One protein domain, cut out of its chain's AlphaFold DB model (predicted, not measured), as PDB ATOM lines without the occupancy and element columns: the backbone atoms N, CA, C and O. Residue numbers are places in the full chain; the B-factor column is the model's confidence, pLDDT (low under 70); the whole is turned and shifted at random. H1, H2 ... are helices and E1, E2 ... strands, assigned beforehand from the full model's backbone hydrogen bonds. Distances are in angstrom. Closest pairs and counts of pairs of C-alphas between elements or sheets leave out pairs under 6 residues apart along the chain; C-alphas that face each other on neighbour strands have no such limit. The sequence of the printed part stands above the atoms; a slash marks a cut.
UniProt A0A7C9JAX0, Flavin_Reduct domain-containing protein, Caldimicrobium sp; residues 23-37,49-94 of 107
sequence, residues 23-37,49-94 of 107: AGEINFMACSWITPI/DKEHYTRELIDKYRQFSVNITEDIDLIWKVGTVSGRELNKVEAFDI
ATOM      1  N   ALA A  23      44.620 163.882  48.231       96.88
ATOM      2  CA  ALA A  23      45.691 163.180  47.529       96.88
ATOM      3  C   ALA A  23      45.280 161.775  47.052       96.88
ATOM      4  O   ALA A  23      46.013 161.167  46.279       96.88
ATOM      5  N   GLY A  24      44.148 161.246  47.529       96.06
ATOM      6  CA  GLY A  24      43.742 159.860  47.283       96.06
ATOM      7  C   GLY A  24      44.609 158.822  48.007       96.06
ATOM      8  O   GLY A  24      44.476 157.629  47.757       96.06
ATOM      9  N   GLU A  25      45.489 159.252  48.914       96.88
ATOM     10  CA  GLU A  25      46.366 158.380  49.697       96.88
ATOM     11  C   GLU A  25      45.800 158.259  51.110       96.88
ATOM     12  O   GLU A  25      46.079 159.099  51.963       96.88
ATOM     13  N   ILE A  26      44.977 157.239  51.354       97.94
ATOM     14  CA  ILE A  26      44.277 157.037  52.628       97.94
ATOM     15  C   ILE A  26      44.422 155.607  53.136       97.94
ATOM     16  O   ILE A  26      44.515 154.653  52.368       97.94
ATOM     17  N   ASN A  27      44.423 155.445  54.458       98.44
ATOM     18  CA  ASN A  27      44.529 154.135  55.092       98.44
ATOM     19  C   ASN A  27      43.893 154.132  56.486       98.44
ATOM     20  O   ASN A  27      43.925 155.143  57.190       98.44
ATOM     21  N   PHE A  28      43.418 152.958  56.908       98.44
ATOM     22  CA  PHE A  28      43.002 152.678  58.280       98.44
ATOM     23  C   PHE A  28      43.844 151.552  58.894       98.44
ATOM     24  O   PHE A  28      44.207 150.581  58.221       98.44
ATOM     25  N   MET A  29      44.131 151.652  60.190       98.19
ATOM     26  CA  MET A  29      44.656 150.547  61.003       98.19
ATOM     27  C   MET A  29      43.876 150.417  62.306       98.19
ATOM     28  O   MET A  29      43.422 151.422  62.846       98.19
ATOM     29  N   ALA A  30      43.783 149.205  62.847       98.19
ATOM     30  CA  ALA A  30      43.298 149.003  64.206       98.19
ATOM     31  C   ALA A  30      44.420 149.308  65.209       98.19
ATOM     32  O   ALA A  30      45.550 148.849  65.043       98.19
ATOM     33  N   CYS A  31      44.117 150.065  66.262       97.81
ATOM     34  CA  CYS A  31      45.054 150.367  67.337       97.81
ATOM     35  C   CYS A  31      44.388 150.169  68.698       97.81
ATOM     36  O   CYS A  31      43.348 150.759  68.980       97.81
ATOM     37  N   SER A  32      45.006 149.356  69.557       96.38
ATOM     38  CA  SER A  32      44.562 149.153  70.942       96.38
ATOM     39  C   SER A  32      45.510 149.763  71.981       96.38
ATOM     40  O   SER A  32      45.306 149.608  73.183       96.38
ATOM     41  N   TRP A  33      46.619 150.361  71.538       96.56
ATOM     42  CA  TRP A  33      47.604 151.021  72.396       96.56
ATOM     43  C   TRP A  33      47.410 152.525  72.239       96.56
ATOM     44  O   TRP A  33      48.237 153.194  71.628       96.56
ATOM     45  N   ILE A  34      46.281 153.021  72.743       97.50
ATOM     46  CA  ILE A  34      45.859 154.423  72.692       97.50
ATOM     47  C   ILE A  34      45.518 154.915  74.102       97.50
ATOM     48  O   ILE A  34      45.001 154.149  74.914       97.50
ATOM     49  N   THR A  35      45.815 156.180  74.395       96.62
ATOM     50  CA  THR A  35      45.517 156.824  75.679       96.62
ATOM     51  C   THR A  35      45.311 158.334  75.507       96.62
ATOM     52  O   THR A  35      45.967 158.939  74.654       96.62
ATOM     53  N   PRO A  36      44.456 158.979  76.320       96.44
ATOM     54  CA  PRO A  36      44.547 160.418  76.557       96.44
ATOM     55  C   PRO A  36      45.943 160.798  77.077       96.44
ATOM     56  O   PRO A  36      46.570 160.008  77.787       96.44
ATOM     57  N   ILE A  37      46.420 161.990  76.712       97.75
ATOM     58  CA  ILE A  37      47.729 162.530  77.120       97.75
ATOM     59  C   ILE A  37      47.566 163.766  78.004       97.75
ATOM     60  O   ILE A  37      48.225 163.855  79.037       97.75
ATOM     61  N   ASP A  49      53.880 151.217  65.066       96.31
ATOM     62  CA  ASP A  49      55.146 150.641  64.622       96.31
ATOM     63  C   ASP A  49      55.691 151.406  63.405       96.31
ATOM     64  O   ASP A  49      54.931 151.875  62.554       96.31
ATOM     65  N   LYS A  50      57.018 151.533  63.315       95.94
ATOM     66  CA  LYS A  50      57.696 152.227  62.211       95.94
ATOM     67  C   LYS A  50      57.448 151.585  60.846       95.94
ATOM     68  O   LYS A  50      57.496 152.286  59.843       95.94
ATOM     69  N   GLU A  51      57.157 150.288  60.810       95.44
ATOM     70  CA  GLU A  51      56.879 149.557  59.571       95.44
ATOM     71  C   GLU A  51      55.429 149.749  59.082       95.44
ATOM     72  O   GLU A  51      55.087 149.379  57.956       95.44
ATOM     73  N   HIS A  52      54.538 150.320  59.906       97.25
ATOM     74  CA  HIS A  52      53.148 150.541  59.513       97.25
ATOM     75  C   HIS A  52      53.033 151.610  58.428       97.25
ATOM     76  O   HIS A  52      53.533 152.722  58.567       97.25
ATOM     77  N   TYR A  53      52.242 151.324  57.392       98.12
ATOM     78  CA  TYR A  53      51.909 152.322  56.373       98.12
ATOM     79  C   TYR A  53      51.220 153.565  56.967       98.12
ATOM     80  O   TYR A  53      51.466 154.686  56.539       98.12
ATOM     81  N   THR A  54      50.439 153.387  58.038       98.38
ATOM     82  CA  THR A  54      49.880 154.492  58.832       98.38
ATOM     83  C   THR A  54      50.963 155.447  59.332       98.38
ATOM     84  O   THR A  54      50.762 156.657  59.300       98.38
ATOM     85  N   ARG A  55      52.118 154.934  59.782       98.12
ATOM     86  CA  ARG A  55      53.219 155.774  60.265       98.12
ATOM     87  C   ARG A  55      53.792 156.629  59.138       98.12
ATOM     88  O   ARG A  55      53.954 157.829  59.327       98.12
ATOM     89  N   GLU A  56      54.023 156.034  57.972       98.00
ATOM     90  CA  GLU A  56      54.495 156.749  56.782       98.00
ATOM     91  C   GLU A  56      53.542 157.876  56.373       98.00
ATOM     92  O   GLU A  56      53.973 159.012  56.174       98.00
ATOM     93  N   LEU A  57      52.240 157.590  56.311       98.31
ATOM     94  CA  LEU A  57      51.238 158.594  55.962       98.31
ATOM     95  C   LEU A  57      51.154 159.718  57.000       98.31
ATOM     96  O   LEU A  57      51.014 160.881  56.629       98.31
ATOM     97  N   ILE A  58      51.265 159.411  58.292       98.38
ATOM     98  CA  ILE A  58      51.266 160.437  59.345       98.38
ATOM     99  C   ILE A  58      52.526 161.298  59.275       98.38
ATOM    100  O   ILE A  58      52.436 162.513  59.435       98.38
ATOM    101  N   ASP A  59      53.690 160.710  59.008       98.25
ATOM    102  CA  ASP A  59      54.923 161.481  58.853       98.25
ATOM    103  C   ASP A  59      54.860 162.386  57.609       98.25
ATOM    104  O   ASP A  59      55.275 163.544  57.685       98.25
ATOM    105  N   LYS A  60      54.257 161.906  56.510       98.38
ATOM    106  CA  LYS A  60      54.065 162.656  55.256       98.38
ATOM    107  C   LYS A  60      53.028 163.780  55.370       98.38
ATOM    108  O   LYS A  60      53.307 164.903  54.961       98.38
ATOM    109  N   TYR A  61      51.842 163.496  55.908       98.44
ATOM    110  CA  TYR A  61      50.698 164.422  55.900       98.44
ATOM    111  C   TYR A  61      50.457 165.139  57.233       98.44
ATOM    112  O   TYR A  61      49.663 166.074  57.286       98.44
ATOM    113  N   ARG A  62      51.138 164.728  58.310       98.06
ATOM    114  CA  ARG A  62      51.069 165.346  59.650       98.06
ATOM    115  C   ARG A  62      49.656 165.402  60.242       98.06
ATOM    116  O   ARG A  62      49.353 166.281  61.043       98.06
ATOM    117  N   GLN A  63      48.808 164.440  59.882       98.06
ATOM    118  CA  GLN A  63      47.417 164.359  60.321       98.06
ATOM    119  C   GLN A  63      46.960 162.907  60.481       98.06
ATOM    120  O   GLN A  63      47.429 162.010  59.778       98.06
ATOM    121  N   PHE A  64      46.031 162.690  61.409       98.44
ATOM    122  CA  PHE A  64      45.344 161.420  61.622       98.44
ATOM    123  C   PHE A  64      43.963 161.659  62.246       98.44
ATOM    124  O   PHE A  64      43.688 162.734  62.780       98.44
ATOM    125  N   SER A  65      43.105 160.647  62.177       98.38
ATOM    126  CA  SER A  65      41.811 160.593  62.852       98.38
ATOM    127  C   SER A  65      41.756 159.397  63.796       98.38
ATOM    128  O   SER A  65      42.424 158.385  63.581       98.38
ATOM    129  N   VAL A  66      40.947 159.511  64.847       98.19
ATOM    130  CA  VAL A  66      40.635 158.415  65.768       98.19
ATOM    131  C   VAL A  66      39.152 158.116  65.630       98.19
ATOM    132  O   VAL A  66      38.326 158.982  65.901       98.19
ATOM    133  N   ASN A  67      38.822 156.902  65.198       98.12
ATOM    134  CA  ASN A  67      37.453 156.501  64.891       98.12
ATOM    135  C   ASN A  67      37.061 155.344  65.806       98.12
ATOM    136  O   ASN A  67      37.765 154.333  65.885       98.12
ATOM    137  N   ILE A  68      35.945 155.506  66.508       97.00
ATOM    138  CA  ILE A  68      35.391 154.490  67.400       97.00
ATOM    139  C   ILE A  68      34.358 153.698  66.604       97.00
ATOM    140  O   ILE A  68      33.514 154.281  65.931       97.00
ATOM    141  N   THR A  69      34.430 152.372  66.664       95.38
ATOM    142  CA  THR A  69      33.479 151.493  65.983       95.38
ATOM    143  C   THR A  69      33.289 150.202  66.768       95.38
ATOM    144  O   THR A  69      34.203 149.749  67.454       95.38
ATOM    145  N   GLU A  70      32.101 149.616  66.654       95.62
ATOM    146  CA  GLU A  70      31.774 148.287  67.184       95.62
ATOM    147  C   GLU A  70      31.857 147.200  66.097       95.62
ATOM    148  O   GLU A  70      31.618 146.026  66.370       95.62
ATOM    149  N   ASP A  71      32.213 147.569  64.860       96.81
ATOM    150  CA  ASP A  71      32.370 146.639  63.741       96.81
ATOM    151  C   ASP A  71      33.655 145.807  63.903       96.81
ATOM    152  O   ASP A  71      34.755 146.199  63.497       96.81
ATOM    153  N   ILE A  72      33.506 144.646  64.545       96.50
ATOM    154  CA  ILE A  72      34.597 143.705  64.837       96.50
ATOM    155  C   ILE A  72      35.256 143.201  63.548       96.50
ATOM    156  O   ILE A  72      36.482 143.062  63.502       96.50
ATOM    157  N   ASP A  73      34.470 142.962  62.496       97.25
ATOM    158  CA  ASP A  73      34.977 142.454  61.222       97.25
ATOM    159  C   ASP A  73      35.860 143.496  60.539       97.25
ATOM    160  O   ASP A  73      36.939 143.172  60.034       97.25
ATOM    161  N   LEU A  74      35.438 144.761  60.553       97.38
ATOM    162  CA  LEU A  74      36.242 145.862  60.042       97.38
ATOM    163  C   LEU A  74      37.528 146.037  60.853       97.38
ATOM    164  O   LEU A  74      38.599 146.120  60.250       97.38
ATOM    165  N   ILE A  75      37.440 146.055  62.190       97.69
ATOM    166  CA  ILE A  75      38.605 146.140  63.087       97.69
ATOM    167  C   ILE A  75      39.619 145.047  62.746       97.69
ATOM    168  O   ILE A  75      40.812 145.331  62.598       97.69
ATOM    169  N   TRP A  76      39.151 143.809  62.580       97.12
ATOM    170  CA  TRP A  76      39.999 142.686  62.203       97.12
ATOM    171  C   TRP A  76      40.653 142.915  60.836       97.12
ATOM    172  O   TRP A  76      41.881 142.922  60.743       97.12
ATOM    173  N   LYS A  77      39.860 143.200  59.794       96.88
ATOM    174  CA  LYS A  77      40.339 143.409  58.415       96.88
ATOM    175  C   LYS A  77      41.417 144.488  58.324       96.88
ATOM    176  O   LYS A  77      42.471 144.269  57.722       96.88
ATOM    177  N   VAL A  78      41.186 145.654  58.931       97.38
ATOM    178  CA  VAL A  78      42.148 146.767  58.854       97.38
ATOM    179  C   VAL A  78      43.364 146.560  59.756       97.38
ATOM    180  O   VAL A  78      44.402 147.178  59.505       97.38
ATOM    181  N   GLY A  79      43.264 145.697  60.770       96.19
ATOM    182  CA  GLY A  79      44.366 145.311  61.651       96.19
ATOM    183  C   GLY A  79      45.286 144.221  61.092       96.19
ATOM    184  O   GLY A  79      46.452 144.176  61.477       96.19
ATOM    185  N   THR A  80      44.804 143.358  60.188       95.56
ATOM    186  CA  THR A  80      45.576 142.203  59.681       95.56
ATOM    187  C   THR A  80      46.211 142.400  58.309       95.56
ATOM    188  O   THR A  80      47.086 141.624  57.938       95.56
ATOM    189  N   VAL A  81      45.781 143.402  57.543       95.62
ATOM    190  CA  VAL A  81      46.309 143.685  56.197       95.62
ATOM    191  C   VAL A  81      47.130 144.971  56.220       95.62
ATOM    192  O   VAL A  81      46.779 145.918  56.924       95.62
ATOM    193  N   SER A  82      48.223 145.045  55.459       94.69
ATOM    194  CA  SER A  82      48.992 146.283  55.302       94.69
ATOM    195  C   SER A  82      48.383 147.167  54.216       94.69
ATOM    196  O   SER A  82      48.081 146.697  53.123       94.69
ATOM    197  N   GLY A  83      48.249 148.468  54.484       94.75
ATOM    198  CA  GLY A  83      47.765 149.424  53.477       94.75
ATOM    199  C   GLY A  83      48.771 149.689  52.352       94.75
ATOM    200  O   GLY A  83      48.419 150.283  51.344       94.75
ATOM    201  N   ARG A  84      50.018 149.222  52.513       94.31
ATOM    202  CA  ARG A  84      51.055 149.290  51.475       94.31
ATOM    203  C   ARG A  84      50.803 148.302  50.335       94.31
ATOM    204  O   ARG A  84      51.220 148.543  49.211       94.31
ATOM    205  N   GLU A  85      50.163 147.180  50.645       92.56
ATOM    206  CA  GLU A  85      49.911 146.089  49.698       92.56
ATOM    207  C   GLU A  85      48.536 146.213  49.040       92.56
ATOM    208  O   GLU A  85      48.324 145.707  47.941       92.56
ATOM    209  N   LEU A  86      47.595 146.872  49.720       94.19
ATOM    210  CA  LEU A  86      46.198 146.922  49.326       94.19
ATOM    211  C   LEU A  86      45.566 148.251  49.734       94.19
ATOM    212  O   LEU A  86      45.646 148.650  50.899       94.19
ATOM    213  N   ASN A  87      44.838 148.880  48.808       95.44
ATOM    214  CA  ASN A  87      43.918 149.954  49.158       95.44
ATOM    215  C   ASN A  87      42.744 149.370  49.962       95.44
ATOM    216  O   ASN A  87      41.770 148.862  49.406       95.44
ATOM    217  N   LYS A  88      42.853 149.418  51.293       96.94
ATOM    218  CA  LYS A  88      41.863 148.830  52.209       96.94
ATOM    219  C   LYS A  88      40.488 149.471  52.100       96.94
ATOM    220  O   LYS A  88      39.500 148.807  52.391       96.94
ATOM    221  N   VAL A  89      40.432 150.755  51.747       96.31
ATOM    222  CA  VAL A  89      39.168 151.488  51.659       96.31
ATOM    223  C   VAL A  89      38.329 150.918  50.528       96.31
ATOM    224  O   VAL A  89      37.181 150.550  50.752       96.31
ATOM    225  N   GLU A  90      38.935 150.740  49.359       95.56
ATOM    226  CA  GLU A  90      38.283 150.106  48.211       95.56
ATOM    227  C   GLU A  90      38.035 148.614  48.454       95.56
ATOM    228  O   GLU A  90      36.926 148.124  48.260       95.56
ATOM    229  N   ALA A  91      39.045 147.882  48.930       96.44
ATOM    230  CA  ALA A  91      38.965 146.430  49.065       96.44
ATOM    231  C   ALA A  91      37.956 145.951  50.119       96.44
ATOM    232  O   ALA A  91      37.440 144.838  50.012       96.44
ATOM    233  N   PHE A  92      37.691 146.758  51.150       96.19
ATOM    234  CA  PHE A  92      36.743 146.423  52.215       96.19
ATOM    235  C   PHE A  92      35.458 147.259  52.173       96.19
ATOM    236  O   PHE A  92      34.695 147.193  53.134       96.19
ATOM    237  N   ASP A  93      35.223 148.011  51.091       96.19
ATOM    238  CA  ASP A  93      34.069 148.910  50.920       96.19
ATOM    239  C   ASP A  93      33.857 149.831  52.137       96.19
ATOM    240  O   ASP A  93      32.774 149.967  52.716       96.19
ATOM    241  N   ILE A  94      34.957 150.435  52.595       96.75
ATOM    242  CA  ILE A  94      34.938 151.298  53.766       96.75
ATOM    243  C   ILE A  94      34.321 152.633  53.363       96.75
ATOM    244  O   ILE A  94      34.960 153.459  52.717       96.75
TER     245      ILE A  94
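AT A GLANCE: This is residues 23 to 37 and 49 to 94 of the 107 residues of the protein "Flavin_Reduct domain-containing protein" of Caldimicrobium sp (UniProt A0A7C9JAX0). A single strand, E1, runs through the middle, with helix H1 on one side of it and helices H2 and H3 on the other; strand E3 passes near E1 without pairing with it. At one end E1 turns a corner into E2, far from the rest, and no sheet is formed. The printed part has 61 residues with three named helices and three named strands, in the order E1, E2, H1, E3, H2, H3, and its class is mixed, helices and strands. It is compact, with a radius of gyration of the C-alphas of 11.6 A and spans of 28 by 26 by 19 A.

HOW THE PARTS SIT: H1, residues 53 to 61, comes closest to E1, residues 25 to 31, at the C-alphas of Thr 54 and Asn 27, 6.5 A apart. The closest C-alphas of E1 and H2, residues 72 to 80, are those of Ala 30 and Gly 79, 4.6 A apart. For E1 and H3, residues 88 to 91, they are those of Asn 27 and Lys 88, 6.6 A apart. H2 and H3 are close but not clearly touching, with the C-alphas of Val 78 and Lys 88 7.0 A apart. H1 is apart from both H2 and H3. E3, residues 64 to 68, and E1 are near each other, with 8 pairs of C-alphas within 10 A. E1 runs on into E2, residues 34 to 37, at 92 degrees. E1, E2 and E3 pair with no named strand. In H1 and H2 every O i to N i+4 pair is within hydrogen-bond range; H3 is too short for such a pair, and its one O i to N i+3 pair is not within range.

IN THESE COORDINATES: E1 is 19.4 A long and begins at C-alpha 25 (46.366, 158.380, 49.697). E2 measures 9.4 A, E3 13.4 A, H1 and H2 12.2 A each. H3, 4.9 A, ends at C-alpha 91 (38.965, 146.430, 49.065).

THE WHOLE: The C-alphas farthest apart are those of Ile 37 and Ala 91, 33.5 A. Residues 38 to 48 are not printed; C-alphas 37 and 49 are 18.8 A apart across this cut. Of the links printed whole, no link is long. Mean pLDDT of the printed part is 96.9, and no printed residue is under 70.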